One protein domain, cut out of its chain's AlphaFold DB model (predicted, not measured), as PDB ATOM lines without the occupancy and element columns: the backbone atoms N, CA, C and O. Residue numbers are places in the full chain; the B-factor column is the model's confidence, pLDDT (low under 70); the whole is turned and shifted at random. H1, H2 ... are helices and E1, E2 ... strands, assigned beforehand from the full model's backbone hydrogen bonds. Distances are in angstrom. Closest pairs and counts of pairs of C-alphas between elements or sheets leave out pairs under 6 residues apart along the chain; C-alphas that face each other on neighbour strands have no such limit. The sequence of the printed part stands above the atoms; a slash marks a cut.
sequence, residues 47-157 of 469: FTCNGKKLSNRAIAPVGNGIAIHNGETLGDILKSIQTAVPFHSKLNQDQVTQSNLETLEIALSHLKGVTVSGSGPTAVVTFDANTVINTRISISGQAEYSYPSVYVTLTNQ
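AT A GLANCE: This is residues 47 to 157 of the 469 residues of an uncharacterized protein of Lactobacillus sp. ASF360 (UniProt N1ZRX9). A small three-stranded sheet, E2 E6 E5, has helix H1 packed on one face and helix H2 packed on its strand E5, with the first residue of H1 close to Leu 101 of H2. A separate hairpin, E3 and E4, packs by the last residues of H2, and short strand E1 lies by the end of H1 and the start of E6. The 111 printed residues hold two named helices and six named strands, in the order E1 E2 H1 H2 E3 E4 E5 E6; the class is mixed and the larger sheet is mixed. The whole is compact, with a radius of gyration of the C-alphas of 13.5 A and spans of 41 by 28 by 19 A.

IN THESE COORDINATES: E1 is residues 47 to 49, from C-alpha 47 at (-1.139, 51.952, 29.285), and E2 is 66 to 68. H1 is 74 to 84, 15.5 A long, and H2 is 94 to 109, 23.1 A. E3 is 114 to 117, E4 124 to 127, E5 134 to 140, 19.6 A, and E6 149 to 156, 22.7 A, ending at C-alpha 156 (17.163, 42.061, 18.406).

HOW THE PARTS SIT: E6 is parallel to E2, with N 66 and O 153 2.9 A apart, and antiparallel to E5 in a hairpin, with N 137 and O 152 2.9 A apart. H1 is on this sheet in two layers, a helix on one face, at a height over the sheet of 5.3 A. H1 touches residues 100 to 105 of H2 at a steep tilt of 69.7 degrees, only just short of about perpendicular, opposite ways; the closest C-alphas, Leu 74 and Leu 101, are 6.7 A apart. H2 is also on the sheet; the closest C-alphas of H2 and E5, Asn 100 and Ile 139, are 5.9 A apart. The antiparallel hairpin E3 and E4 has N 115 and O 126 2.9 A apart, and the closest C-alphas of H2 and E3, Ser 109 and Val 116, are 6.0 A apart. In H1 every O i to N i+4 pair is within hydrogen-bond range, in H2 11 of 12.

THE WHOLE: The C-alphas farthest apart, Lys 90 and Ala 129, are 43.0 A apart. The printed part has no cut, and the link E1 to E2 is long. The model's pLDDT is under 70 at residues 90 to 96, 128 to 135, 141 to 147 and 157.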
ATOM      1  N   PHE A  47      -2.363  52.734  29.145       85.56
ATOM      2  CA  PHE A  47      -1.139  51.952  29.285       85.56
ATOM      3  C   PHE A  47      -0.304  52.448  30.458       85.56
ATOM      4  O   PHE A  47      -0.295  53.642  30.776       85.56
ATOM      5  N   THR A  48       0.452  51.538  31.063       85.31
ATOM      6  CA  THR A  48       1.502  51.874  32.026       85.31
ATOM      7  C   THR A  48       2.852  51.359  31.565       85.31
ATOM      8  O   THR A  48       2.913  50.325  30.924       85.31
ATOM      9  N   CYS A  49       3.933  52.034  31.937       85.69
ATOM     10  CA  CYS A  49       5.295  51.510  31.842       85.69
ATOM     11  C   CYS A  49       6.050  51.958  33.094       85.69
ATOM     12  O   CYS A  49       5.942  53.121  33.491       85.69
ATOM     13  N   ASN A  50       6.784  51.052  33.746       83.25
ATOM     14  CA  ASN A  50       7.479  51.331  35.013       83.25
ATOM     15  C   ASN A  50       6.560  51.973  36.077       83.25
ATOM     16  O   ASN A  50       6.934  52.933  36.751       83.25
ATOM     17  N   GLY A  51       5.313  51.493  36.167       80.25
ATOM     18  CA  GLY A  51       4.305  51.986  37.114       80.25
ATOM     19  C   GLY A  51       3.710  53.368  36.800       80.25
ATOM     20  O   GLY A  51       2.899  53.858  37.580       80.25
ATOM     21  N   LYS A  52       4.072  54.010  35.678       84.31
ATOM     22  CA  LYS A  52       3.544  55.326  35.276       84.31
ATOM     23  C   LYS A  52       2.576  55.214  34.104       84.31
ATOM     24  O   LYS A  52       2.868  54.516  33.137       84.31
ATOM     25  N   LYS A  53       1.458  55.944  34.176       88.00
ATOM     26  CA  LYS A  53       0.474  56.077  33.091       88.00
ATOM     27  C   LYS A  53       1.096  56.781  31.881       88.00
ATOM     28  O   LYS A  53       1.768  57.799  32.038       88.00
ATOM     29  N   LEU A  54       0.857  56.241  30.689       81.94
ATOM     30  CA  LEU A  54       1.316  56.792  29.416       81.94
ATOM     31  C   LEU A  54       0.210  57.612  28.740       81.94
ATOM     32  O   LEU A  54      -0.972  57.270  28.821       81.94
ATOM     33  N   SER A  55       0.607  58.686  28.055       82.56
ATOM     34  CA  SER A  55      -0.280  59.455  27.174       82.56
ATOM     35  C   SER A  55      -0.586  58.678  25.890       82.56
ATOM     36  O   SER A  55       0.185  57.810  25.480       82.56
ATOM     37  N   ASN A  56      -1.691  59.015  25.223       81.75
ATOM     38  CA  ASN A  56      -2.016  58.434  23.919       81.75
ATOM     39  C   ASN A  56      -0.897  58.706  22.894       81.75
ATOM     40  O   ASN A  56      -0.349  59.808  22.858       81.75
ATOM     41  N   ARG A  57      -0.568  57.702  22.073       80.81
ATOM     42  CA  ARG A  57       0.535  57.666  21.097       80.81
ATOM     43  C   ARG A  57       1.923  57.947  21.698       80.81
ATOM     44  O   ARG A  57       2.858  58.260  20.962       80.81
ATOM     45  N   ALA A  58       2.095  57.833  23.018       77.94
ATOM     46  CA  ALA A  58       3.402  58.006  23.646       77.94
ATOM     47  C   ALA A  58       4.351  56.848  23.303       77.94
ATOM     48  O   ALA A  58       3.930  55.709  23.096       77.94
ATOM     49  N   ILE A  59       5.650  57.142  23.296       81.06
ATOM     50  CA  ILE A  59       6.700  56.124  23.214       81.06
ATOM     51  C   ILE A  59       6.932  55.579  24.622       81.06
ATOM     52  O   ILE A  59       7.239  56.344  25.540       81.06
ATOM     53  N   ALA A  60       6.788  54.269  24.804       81.69
ATOM     54  CA  ALA A  60       7.009  53.627  26.091       81.69
ATOM     55  C   ALA A  60       8.502  53.704  26.488       81.69
ATOM     56  O   ALA A  60       9.364  53.306  25.697       81.69
ATOM     57  N   PRO A  61       8.845  54.189  27.697       78.81
ATOM     58  CA  PRO A  61      10.229  54.340  28.149       78.81
ATOM     59  C   PRO A  61      10.823  53.004  28.638       78.81
ATOM     60  O   PRO A  61      11.206  52.863  29.800       78.81
ATOM     61  N   VAL A  62      10.919  52.022  27.742       76.06
ATOM     62  CA  VAL A  62      11.431  50.659  28.001       76.06
ATOM     63  C   VAL A  62      12.969  50.556  27.949       76.06
ATOM     64  O   VAL A  62      13.525  49.496  27.682       76.06
ATOM     65  N   GLY A  63      13.693  51.657  28.176       79.62
ATOM     66  CA  GLY A  63      15.161  51.679  28.132       79.62
ATOM     67  C   GLY A  63      15.719  51.327  26.746       79.62
ATOM     68  O   GLY A  63      15.395  51.994  25.765       79.62
ATOM     69  N   ASN A  64      16.537  50.271  26.667       71.81
ATOM     70  CA  ASN A  64      17.173  49.784  25.431       71.81
ATOM     71  C   ASN A  64      16.217  49.006  24.496       71.81
ATOM     72  O   ASN A  64      16.678  48.355  23.560       71.81
ATOM     73  N   GLY A  65      14.904  49.056  24.738       79.38
ATOM     74  CA  GLY A  65      13.905  48.281  24.001       79.38
ATOM     75  C   GLY A  65      13.632  46.912  24.625       79.38
ATOM     76  O   GLY A  65      14.358  46.454  25.506       79.38
ATOM     77  N   ILE A  66      12.558  46.273  24.169       81.44
ATOM     78  CA  ILE A  66      12.202  44.903  24.550       81.44
ATOM     79  C   ILE A  66      12.979  43.946  23.650       81.44
ATOM     80  O   ILE A  66      12.871  44.032  22.425       81.44
ATOM     81  N   ALA A  67      13.767  43.065  24.265       80.81
ATOM     82  CA  ALA A  67      14.567  42.086  23.544       80.81
ATOM     83  C   ALA A  67      13.670  41.030  22.881       80.81
ATOM     84  O   ALA A  67      12.740  40.535  23.514       80.81
ATOM     85  N   ILE A  68      13.977  40.695  21.629       83.75
ATOM     86  CA  ILE A  68      13.401  39.562  20.893       83.75
ATOM     87  C   ILE A  68      14.516  38.622  20.428       83.75
ATOM     88  O   ILE A  68      15.626  39.079  20.130       83.75
ATOM     89  N   HIS A  69      14.222  37.323  20.364       79.50
ATOM     90  CA  HIS A  69      15.190  36.260  20.080       79.50
ATOM     91  C   HIS A  69      14.795  35.400  18.871       79.50
ATOM     92  O   HIS A  69      13.625  35.254  18.523       79.50
ATOM     93  N   ASN A  70      15.801  34.831  18.197       81.31
ATOM     94  CA  ASN A  70      15.584  33.999  17.014       81.31
ATOM     95  C   ASN A  70      14.816  32.723  17.392       81.31
ATOM     96  O   ASN A  70      15.274  31.965  18.246       81.31
ATOM     97  N   GLY A  71      13.695  32.464  16.722       80.69
ATOM     98  CA  GLY A  71      12.838  31.307  16.980       80.69
ATOM     99  C   GLY A  71      11.721  31.545  18.001       80.69
ATOM    100  O   GLY A  71      10.981  30.604  18.286       80.69
ATOM    101  N   GLU A  72      11.566  32.758  18.542       86.31
ATOM    102  CA  GLU A  72      10.412  33.103  19.382       86.31
ATOM    103  C   GLU A  72       9.107  33.117  18.582       86.31
ATOM    104  O   GLU A  72       9.087  33.415  17.383       86.31
ATOM    105  N   THR A  73       7.995  32.819  19.256       93.44
ATOM    106  CA  THR A  73       6.670  32.941  18.646       93.44
ATOM    107  C   THR A  73       6.144  34.377  18.740       93.44
ATOM    108  O   THR A  73       6.480  35.114  19.670       93.44
ATOM    109  N   LEU A  74       5.268  34.787  17.815       92.69
ATOM    110  CA  LEU A  74       4.580  36.085  17.895       92.69
ATOM    111  C   LEU A  74       3.827  36.264  19.222       92.69
ATOM    112  O   LEU A  74       3.782  37.370  19.762       92.69
ATOM    113  N   GLY A  75       3.259  35.182  19.764       88.88
ATOM    114  CA  GLY A  75       2.586  35.181  21.059       88.88
ATOM    115  C   GLY A  75       3.529  35.495  22.219       88.88
ATOM    116  O   GLY A  75       3.184  36.306  23.080       88.88
ATOM    117  N   ASP A  76       4.730  34.914  22.226       89.69
ATOM    118  CA  ASP A  76       5.737  35.167  23.265       89.69
ATOM    119  C   ASP A  76       6.245  36.614  23.218       89.69
ATOM    120  O   ASP A  76       6.338  37.283  24.252       89.69
ATOM    121  N   ILE A  77       6.486  37.136  22.012       91.19
ATOM    122  CA  ILE A  77       6.904  38.528  21.806       91.19
ATOM    123  C   ILE A  77       5.806  39.487  22.281       91.19
ATOM    124  O   ILE A  77       6.079  40.420  23.044       91.19
ATOM    125  N   LEU A  78       4.548  39.247  21.891       91.31
ATOM    126  CA  LEU A  78       3.425  40.076  22.326       91.31
ATOM    127  C   LEU A  78       3.251  40.044  23.849       91.31
ATOM    128  O   LEU A  78       3.021  41.085  24.466       91.31
ATOM    129  N   LYS A  79       3.421  38.878  24.475       89.38
ATOM    130  CA  LYS A  79       3.356  38.730  25.932       89.38
ATOM    131  C   LYS A  79       4.448  39.533  26.642       89.38
ATOM    132  O   LYS A  79       4.170  40.181  27.653       89.38
ATOM    133  N   SER A  80       5.669  39.543  26.109       89.19
ATOM    134  CA  SER A  80       6.766  40.374  26.624       89.19
ATOM    135  C   SER A  80       6.442  41.868  26.524       89.19
ATOM    136  O   SER A  80       6.644  42.611  27.489       89.19
ATOM    137  N   ILE A  81       5.838  42.300  25.411       89.62
ATOM    138  CA  ILE A  81       5.351  43.676  25.232       89.62
ATOM    139  C   ILE A  81       4.276  44.027  26.265       89.62
ATOM    140  O   ILE A  81       4.391  45.047  26.941       89.62
ATOM    141  N   GLN A  82       3.264  43.177  26.430       86.94
ATOM    142  CA  GLN A  82       2.166  43.392  27.379       86.94
ATOM    143  C   GLN A  82       2.635  43.368  28.840       86.94
ATOM    144  O   GLN A  82       2.055  44.041  29.686       86.94
ATOM    145  N   THR A  83       3.705  42.632  29.139       87.56
ATOM    146  CA  THR A  83       4.309  42.606  30.477       87.56
ATOM    147  C   THR A  83       5.053  43.908  30.775       87.56
ATOM    148  O   THR A  83       4.914  44.467  31.862       87.56
ATOM    149  N   ALA A  84       5.830  44.417  29.814       84.69
ATOM    150  CA  ALA A  84       6.585  45.661  29.970       84.69
ATOM    151  C   ALA A  84       5.692  46.910  29.904       84.69
ATOM    152  O   ALA A  84       5.943  47.902  30.595       84.69
ATOM    153  N   VAL A  85       4.641  46.850  29.081       86.25
ATOM    154  CA  VAL A  85       3.701  47.945  28.840       86.25
ATOM    155  C   VAL A  85       2.255  47.463  29.042       86.25
ATOM    156  O   VAL A  85       1.517  47.302  28.067       86.25
ATOM    157  N   PRO A  86       1.818  47.213  30.296       86.44
ATOM    158  CA  PRO A  86       0.482  46.692  30.560       86.44
ATOM    159  C   PRO A  86      -0.619  47.658  30.133       86.44
ATOM    160  O   PRO A  86      -0.542  48.863  30.402       86.44
ATOM    161  N   PHE A  87      -1.667  47.105  29.524       84.12
ATOM    162  CA  PHE A  87      -2.910  47.802  29.220       84.12
ATOM    163  C   PHE A  87      -3.934  47.571  30.332       84.12
ATOM    164  O   PHE A  87      -4.233  46.433  30.686       84.12
ATOM    165  N   HIS A  88      -4.505  48.652  30.853       81.81
ATOM    166  CA  HIS A  88      -5.539  48.627  31.882       81.81
ATOM    167  C   HIS A  88      -6.857  49.076  31.260       81.81
ATOM    168  O   HIS A  88      -6.937  50.187  30.736       81.81
ATOM    169  N   SER A  89      -7.887  48.228  31.305       74.19
ATOM    170  CA  SER A  89      -9.242  48.563  30.849       74.19
ATOM    171  C   SER A  89     -10.311  47.770  31.607       74.19
ATOM    172  O   SER A  89     -10.009  46.772  32.260       74.19
ATOM    173  N   LYS A  90     -11.573  48.208  31.504       62.91
ATOM    174  CA  LYS A  90     -12.756  47.516  32.052       62.91
ATOM    175  C   LYS A  90     -13.439  46.568  31.040       62.91
ATOM    176  O   LYS A  90     -14.551  46.124  31.302       62.91
ATOM    177  N   LEU A  91     -12.831  46.302  29.878       58.31
ATOM    178  CA  LEU A  91     -13.443  45.565  28.756       58.31
ATOM    179  C   LEU A  91     -12.754  44.212  28.487       58.31
ATOM    180  O   LEU A  91     -11.624  43.985  28.915       58.31
ATOM    181  N   ASN A  92     -13.450  43.319  27.766       53.56
ATOM    182  CA  ASN A  92     -12.990  41.965  27.417       53.56
ATOM    183  C   ASN A  92     -11.687  41.982  26.587       53.56
ATOM    184  O   ASN A  92     -11.598  42.676  25.574       53.56
ATOM    185  N   GLN A  93     -10.690  41.196  27.016       59.03
ATOM    186  CA  GLN A  93      -9.290  41.260  26.553       59.03
ATOM    187  C   GLN A  93      -8.992  40.503  25.239       59.03
ATOM    188  O   GLN A  93      -7.957  40.746  24.615       59.03
ATOM    189  N   ASP A  94      -9.883  39.623  24.778       59.94
ATOM    190  CA  ASP A  94      -9.543  38.653  23.721       59.94
ATOM    191  C   ASP A  94      -9.395  39.281  22.322       59.94
ATOM    192  O   ASP A  94      -8.450  38.974  21.598       59.94
ATOM    193  N   GLN A  95     -10.257  40.239  21.961       61.38
ATOM    194  CA  GLN A  95     -10.218  40.921  20.652       61.38
ATOM    195  C   GLN A  95      -8.987  41.837  20.489       61.38
ATOM    196  O   GLN A  95      -8.451  42.000  19.394       61.38
ATOM    197  N   VAL A  96      -8.484  42.393  21.596       68.25
ATOM    198  CA  VAL A  96      -7.300  43.273  21.625       68.25
ATOM    199  C   VAL A  96      -6.026  42.493  21.309       68.25
ATOM    200  O   VAL A  96      -5.107  43.002  20.666       68.25
ATOM    201  N   THR A  97      -5.968  41.244  21.761       71.56
ATOM    202  CA  THR A  97      -4.797  40.386  21.574       71.56
ATOM    203  C   THR A  97      -4.634  40.005  20.104       71.56
ATOM    204  O   THR A  97      -3.524  40.067  19.583       71.56
ATOM    205  N   GLN A  98      -5.732  39.707  19.405       75.50
ATOM    206  CA  GLN A  98      -5.696  39.333  17.989       75.50
ATOM    207  C   GLN A  98      -5.257  40.495  17.080       75.50
ATOM    208  O   GLN A  98      -4.341  40.329  16.280       75.50
ATOM    209  N   SER A  99      -5.821  41.693  17.261       75.81
ATOM    210  CA  SER A  99      -5.444  42.876  16.464       75.81
ATOM    211  C   SER A  99      -3.976  43.289  16.668       75.81
ATOM    212  O   SER A  99      -3.281  43.678  15.724       75.81
ATOM    213  N   ASN A 100      -3.462  43.159  17.895       82.38
ATOM    214  CA  ASN A 100      -2.056  43.443  18.176       82.38
ATOM    215  C   ASN A 100      -1.109  42.363  17.627       82.38
ATOM    216  O   ASN A 100       0.004  42.708  17.235       82.38
ATOM    217  N   LEU A 101      -1.535  41.094  17.547       85.44
ATOM    218  CA  LEU A 101      -0.780  40.041  16.854       85.44
ATOM    219  C   LEU A 101      -0.653  40.343  15.359       85.44
ATOM    220  O   LEU A 101       0.454  40.289  14.836       85.44
ATOM    221  N   GLU A 102      -1.747  40.726  14.696       85.19
ATOM    222  CA  GLU A 102      -1.726  41.096  13.272       85.19
ATOM    223  C   GLU A 102      -0.829  42.315  13.023       85.19
ATOM    224  O   GLU A 102      -0.002  42.319  12.113       85.19
ATOM    225  N   THR A 103      -0.917  43.334  13.883       83.88
ATOM    226  CA  THR A 103      -0.056  44.524  13.789       83.88
ATOM    227  C   THR A 103       1.424  44.171  13.971       83.88
ATOM    228  O   THR A 103       2.281  44.694  13.255       83.88
ATOM    229  N   LEU A 104       1.737  43.272  14.909       87.88
ATOM    230  CA  LEU A 104       3.091  42.780  15.167       87.88
ATOM    231  C   LEU A 104       3.627  41.953  13.987       87.88
ATOM    232  O   LEU A 104       4.758  42.173  13.557       87.88
ATOM    233  N   GLU A 105       2.812  41.053  13.438       89.88
ATOM    234  CA  GLU A 105       3.144  40.229  12.272       89.88
ATOM    235  C   GLU A 105       3.445  41.092  11.043       89.88
ATOM    236  O   GLU A 105       4.488  40.938  10.399       89.88
ATOM    237  N   ILE A 106       2.575  42.062  10.754       86.81
ATOM    238  CA  ILE A 106       2.755  43.013   9.654       86.81
ATOM    239  C   ILE A 106       4.028  43.833   9.872       86.81
ATOM    240  O   ILE A 106       4.837  43.972   8.958       86.81
ATOM    241  N   ALA A 107       4.250  44.370  11.071       85.38
ATOM    242  CA  ALA A 107       5.427  45.187  11.342       85.38
ATOM    243  C   ALA A 107       6.741  44.398  11.192       85.38
ATOM    244  O   ALA A 107       7.707  44.933  10.650       85.38
ATOM    245  N   LEU A 108       6.783  43.139  11.643       87.38
ATOM    246  CA  LEU A 108       7.980  42.296  11.567       87.38
ATOM    247  C   LEU A 108       8.239  41.752  10.156       87.38
ATOM    248  O   LEU A 108       9.387  41.742   9.724       87.38
ATOM    249  N   SER A 109       7.199  41.357   9.416       85.75
ATOM    250  CA  SER A 109       7.326  40.829   8.043       85.75
ATOM    251  C   SER A 109       7.819  41.861   7.022       85.75
ATOM    252  O   SER A 109       8.394  41.490   6.001       85.75
ATOM    253  N   HIS A 110       7.656  43.157   7.303       84.06
ATOM    254  CA  HIS A 110       8.205  44.236   6.478       84.06
ATOM    255  C   HIS A 110       9.682  44.557   6.769       84.06
ATOM    256  O   HIS A 110      10.289  45.353   6.046       84.06
ATOM    257  N   LEU A 111      10.283  43.976   7.812       81.31
ATOM    258  CA  LEU A 111      11.696  44.190   8.113       81.31
ATOM    259  C   LEU A 111      12.577  43.311   7.222       81.31
ATOM    260  O   LEU A 111      12.394  42.102   7.108       81.31
ATOM    261  N   LYS A 112      13.598  43.921   6.617       78.06
ATOM    262  CA  LYS A 112      14.584  43.194   5.814       78.06
ATOM    263  C   LYS A 112      15.334  42.177   6.685       78.06
ATOM    264  O   LYS A 112      15.898  42.555   7.709       78.06
ATOM    265  N   GLY A 113      15.391  40.923   6.236       73.88
ATOM    266  CA  GLY A 113      16.107  39.843   6.926       73.88
ATOM    267  C   GLY A 113      15.381  39.287   8.153       73.88
ATOM    268  O   GLY A 113      16.018  38.701   9.030       73.88
ATOM    269  N   VAL A 114      14.064  39.501   8.234       85.25
ATOM    270  CA  VAL A 114      13.161  38.881   9.210       85.25
ATOM    271  C   VAL A 114      12.164  38.015   8.450       85.25
ATOM    272  O   VAL A 114      11.581  38.456   7.464       85.25
ATOM    273  N   THR A 115      11.960  36.783   8.907       88.25
ATOM    274  CA  THR A 115      10.935  35.882   8.372       88.25
ATOM    275  C   THR A 115       9.957  35.531   9.483       88.25
ATOM    276  O   THR A 115      10.367  35.123  10.566       88.25
ATOM    277  N   VAL A 116       8.659  35.659   9.215       91.81
ATOM    278  CA  VAL A 116       7.596  35.153  10.092       91.81
ATOM    279  C   VAL A 116       6.989  33.929   9.417       91.81
ATOM    280  O   VAL A 116       6.479  34.020   8.303       91.81
ATOM    281  N   SER A 117       7.113  32.766  10.055       90.69
ATOM    282  CA  SER A 117       6.681  31.478   9.507       90.69
ATOM    283  C   SER A 117       5.495  30.921  10.289       90.69
ATOM    284  O   SER A 117       5.610  30.649  11.484       90.69
ATOM    285  N   GLY A 118       4.371  30.690   9.611       90.81
ATOM    286  CA  GLY A 118       3.113  30.252  10.225       90.81
ATOM    287  C   GLY A 118       2.102  31.394  10.319       90.81
ATOM    288  O   GLY A 118       2.214  32.362   9.579       90.81
ATOM    289  N   SER A 119       1.104  31.267  11.195       87.38
ATOM    290  CA  SER A 119       0.099  32.309  11.436       87.38
ATOM    291  C   SER A 119      -0.343  32.345  12.900       87.38
ATOM    292  O   SER A 119      -0.205  31.361  13.638       87.38
ATOM    293  N   GLY A 120      -0.876  33.493  13.323       87.81
ATOM    294  CA  GLY A 120      -1.407  33.682  14.670       87.81
ATOM    295  C   GLY A 120      -0.330  33.608  15.766       87.81
ATOM    296  O   GLY A 120       0.855  33.807  15.496       87.81
ATOM    297  N   PRO A 121      -0.700  33.316  17.028       89.50
ATOM    298  CA  PRO A 121       0.225  33.395  18.163       89.50
ATOM    299  C   PRO A 121       1.386  32.393  18.092       89.50
ATOM    300  O   PRO A 121       2.400  32.607  18.744       89.50
ATOM    301  N   THR A 122       1.259  31.316  17.314       92.25
ATOM    302  CA  THR A 122       2.290  30.278  17.158       92.25
ATOM    303  C   THR A 122       3.255  30.536  16.003       92.25
ATOM    304  O   THR A 122       4.168  29.736  15.806       92.25
ATOM    305  N   ALA A 123       3.054  31.594  15.210       92.25
ATOM    306  CA  ALA A 123       3.967  31.916  14.120       92.25
ATOM    307  C   ALA A 123       5.367  32.209  14.673       92.25
ATOM    308  O   ALA A 123       5.510  32.975  15.627       92.25
ATOM    309  N   VAL A 124       6.384  31.586  14.086       88.81
ATOM    310  CA  VAL A 124       7.775  31.662  14.542       88.81
ATOM    311  C   VAL A 124       8.493  32.777  13.798       88.81
ATOM    312  O   VAL A 124       8.461  32.826  12.567       88.81
ATOM    313  N   VAL A 125       9.168  33.648  14.542       88.31
ATOM    314  CA  VAL A 125       9.979  34.737  14.000       88.31
ATOM    315  C   VAL A 125      11.435  34.289  13.924       88.31
ATOM    316  O   VAL A 125      12.038  33.919  14.932       88.31
ATOM    317  N   THR A 126      12.019  34.332  12.730       83.81
ATOM    318  CA  THR A 126      13.441  34.062  12.501       83.81
ATOM    319  C   THR A 126      14.149  35.251  11.870       83.81
ATOM    320  O   THR A 126      13.542  36.086  11.196       83.81
ATOM    321  N   PHE A 127      15.458  35.330  12.095       80.06
ATOM    322  CA  PHE A 127      16.310  36.402  11.594       80.06
ATOM    323  C   PHE A 127      17.450  35.831  10.754       80.06
ATOM    324  O   PHE A 127      18.074  34.837  11.135       80.06
ATOM    325  N   ASP A 128      17.765  36.502   9.650       68.62
ATOM    326  CA  ASP A 128      19.016  36.276   8.934       68.62
ATOM    327  C   ASP A 128      20.212  36.625   9.836       68.62
ATOM    328  O   ASP A 128      20.130  37.464  10.746       68.62
ATOM    329  N   ALA A 129      21.359  35.998   9.570       53.38
ATOM    330  CA  ALA A 129      22.599  36.354  10.243       53.38
ATOM    331  C   ALA A 129      22.879  37.859  10.051       53.38
ATOM    332  O   ALA A 129      22.925  38.348   8.923       53.38
ATOM    333  N   ASN A 130      23.089  38.575  11.161       51.19
ATOM    334  CA  ASN A 130      23.378  40.018  11.240       51.19
ATOM    335  C   ASN A 130      22.186  40.992  11.111       51.19
ATOM    336  O   ASN A 130      22.407  42.203  11.042       51.19
ATOM    337  N   THR A 131      20.928  40.532  11.157       56.00
ATOM    338  CA  THR A 131      19.765  41.443  11.194       56.00
ATOM    339  C   THR A 131      19.698  42.232  12.511       56.00
ATOM    340  O   THR A 131      19.425  41.675  13.577       56.00
ATOM    341  N   VAL A 132      19.894  43.556  12.447       57.25
ATOM    342  CA  VAL A 132      19.698  44.481  13.578       57.25
ATOM    343  C   VAL A 132      18.264  45.001  13.556       57.25
ATOM    344  O   VAL A 132      17.862  45.681  12.614       57.25
ATOM    345  N   ILE A 133      17.502  44.718  14.613       64.44
ATOM    346  CA  ILE A 133      16.142  45.241  14.784       64.44
ATOM    347  C   ILE A 133      16.192  46.362  15.814       64.44
ATOM    348  O   ILE A 133      16.648  46.156  16.935       64.44
ATOM    349  N   ASN A 134      15.733  47.543  15.413       65.94
ATOM    350  CA  ASN A 134      15.383  48.652  16.292       65.94
ATOM    351  C   ASN A 134      14.148  49.325  15.692       65.94
ATOM    352  O   ASN A 134      14.255  50.270  14.911       65.94
ATOM    353  N   THR A 135      12.980  48.750  15.967       63.88
ATOM    354  CA  THR A 135      11.713  49.194  15.376       63.88
ATOM    355  C   THR A 135      10.729  49.597  16.457       63.88
ATOM    356  O   THR A 135      10.798  49.106  17.583       63.88
ATOM    357  N   ARG A 136       9.803  50.492  16.110       75.88
ATOM    358  CA  ARG A 136       8.685  50.865  16.973       75.88
ATOM    359  C   ARG A 136       7.413  50.246  16.439       75.88
ATOM    360  O   ARG A 136       7.063  50.466  15.285       75.88
ATOM    361  N   ILE A 137       6.705  49.540  17.306       73.88
ATOM    362  CA  ILE A 137       5.422  48.928  16.970       73.88
ATOM    363  C   ILE A 137       4.338  49.633  17.766       73.88
ATOM    364  O   ILE A 137       4.497  49.887  18.962       73.88
ATOM    365  N   SER A 138       3.263  50.004  17.077       80.12
ATOM    366  CA  SER A 138       2.073  50.555  17.714       80.12
ATOM    367  C   SER A 138       1.245  49.412  18.283       80.12
ATOM    368  O   SER A 138       0.887  48.499  17.548       80.12
ATOM    369  N   ILE A 139       0.909  49.489  19.565       79.50
ATOM    370  CA  ILE A 139      -0.014  48.563  20.227       79.50
ATOM    371  C   ILE A 139      -1.253  49.354  20.625       79.50
ATOM    372  O   ILE A 139      -1.143  50.433  21.214       79.50
ATOM    373  N   SER A 140      -2.426  48.841  20.266       74.88
ATOM    374  CA  SER A 140      -3.712  49.489  20.518       74.88
ATOM    375  C   SER A 140      -4.500  48.776  21.615       74.88
ATOM    376  O   SER A 140      -4.337  47.577  21.849       74.88
ATOM    377  N   GLY A 141      -5.361  49.532  22.297       67.50
ATOM    378  CA  GLY A 141      -6.332  48.989  23.244       67.50
ATOM    379  C   GLY A 141      -7.626  48.448  22.614       67.50
ATOM    380  O   GLY A 141      -8.395  47.854  23.358       67.50
ATOM    381  N   GLN A 142      -7.886  48.674  21.311       66.12
ATOM    382  CA  GLN A 142      -9.009  48.156  20.491       66.12
ATOM    383  C   GLN A 142      -8.834  48.544  19.002       66.12
ATOM    384  O   GLN A 142      -8.177  49.543  18.703       66.12
ATOM    385  N   ALA A 143      -9.491  47.798  18.102       51.12
ATOM    386  CA  ALA A 143      -9.194  47.758  16.665       51.12
ATOM    387  C   ALA A 143      -9.880  48.800  15.757       51.12
ATOM    388  O   ALA A 143      -9.426  48.949  14.630       51.12
ATOM    389  N   GLU A 144     -10.920  49.537  16.173       50.47
ATOM    390  CA  GLU A 144     -11.658  50.338  15.171       50.47
ATOM    391  C   GLU A 144     -12.074  51.758  15.568       50.47
ATOM    392  O   GLU A 144     -12.088  52.609  14.687       50.47
ATOM    393  N   TYR A 145     -12.302  52.111  16.842       49.78
ATOM    394  CA  TYR A 145     -12.614  53.510  17.196       49.78
ATOM    395  C   TYR A 145     -12.126  53.909  18.604       49.78
ATOM    396  O   TYR A 145     -12.633  53.435  19.615       49.78
ATOM    397  N   SER A 146     -11.160  54.838  18.641       56.97
ATOM    398  CA  SER A 146     -10.793  55.736  19.758       56.97
ATOM    399  C   SER A 146     -10.473  55.100  21.129       56.97
ATOM    400  O   SER A 146     -11.161  55.333  22.126       56.97
ATOM    401  N   TYR A 147      -9.362  54.359  21.197       62.97
ATOM    402  CA  TYR A 147      -8.708  53.919  22.442       62.97
ATOM    403  C   TYR A 147      -7.231  54.337  22.447       62.97
ATOM    404  O   TYR A 147      -6.684  54.613  21.376       62.97
ATOM    405  N   PRO A 148      -6.564  54.423  23.620       71.00
ATOM    406  CA  PRO A 148      -5.156  54.787  23.645       71.00
ATOM    407  C   PRO A 148      -4.329  53.759  22.865       71.00
ATOM    408  O   PRO A 148      -4.597  52.558  22.926       71.00
ATOM    409  N   SER A 149      -3.314  54.238  22.158       79.25
ATOM    410  CA  SER A 149      -2.235  53.428  21.595       79.25
ATOM    411  C   SER A 149      -0.891  53.916  22.120       79.25
ATOM    412  O   SER A 149      -0.775  55.045  22.600       79.25
ATOM    413  N   VAL A 150       0.131  53.069  22.064       81.38
ATOM    414  CA  VAL A 150       1.508  53.422  22.442       81.38
ATOM    415  C   VAL A 150       2.495  52.808  21.464       81.38
ATOM    416  O   VAL A 150       2.235  51.753  20.890       81.38
ATOM    417  N   TYR A 151       3.643  53.460  21.293       81.50
ATOM    418  CA  TYR A 151       4.757  52.923  20.519       81.50
ATOM    419  C   TYR A 151       5.749  52.218  21.443       81.50
ATOM    420  O   TYR A 151       6.233  52.815  22.408       81.50
ATOM    421  N   VAL A 152       6.092  50.973  21.125       80.88
ATOM    422  CA  VAL A 152       7.052  50.163  21.885       80.88
ATOM    423  C   VAL A 152       8.254  49.841  21.011       80.88
ATOM    424  O   VAL A 152       8.094  49.381  19.882       80.88
ATOM    425  N   THR A 153       9.457  50.096  21.525       81.06
ATOM    426  CA  THR A 153      10.710  49.777  20.831       81.06
ATOM    427  C   THR A 153      11.073  48.307  21.046       81.06
ATOM    428  O   THR A 153      11.217  47.886  22.195       81.06
ATOM    429  N   LEU A 154      11.268  47.553  19.963       83.44
ATOM    430  CA  LEU A 154      11.816  46.192  19.982       83.44
ATOM    431  C   LEU A 154      13.279  46.190  19.545       83.44
ATOM    432  O   LEU A 154      13.629  46.888  18.588       83.44
ATOM    433  N   THR A 155      14.107  45.379  20.205       76.62
ATOM    434  CA  THR A 155      15.514  45.185  19.844       76.62
ATOM    435  C   THR A 155      15.879  43.717  19.661       76.62
ATOM    436  O   THR A 155      15.574  42.878  20.502       76.62
ATOM    437  N   ASN A 156      16.563  43.389  18.561       70.06
ATOM    438  CA  ASN A 156      17.163  42.061  18.406       70.06
ATOM    439  C   ASN A 156      18.500  42.040  19.150       70.06
ATOM    440  O   ASN A 156      19.487  42.619  18.690       70.06
ATOM    441  N   GLN A 157      18.530  41.372  20.299       55.16
ATOM    442  CA  GLN A 157      19.777  40.941  20.915       55.16
ATOM    443  C   GLN A 157      20.096  39.584  20.292       55.16
ATOM    444  O   GLN A 157      19.694  38.545  20.815       55.16
TER     445      GLN A 157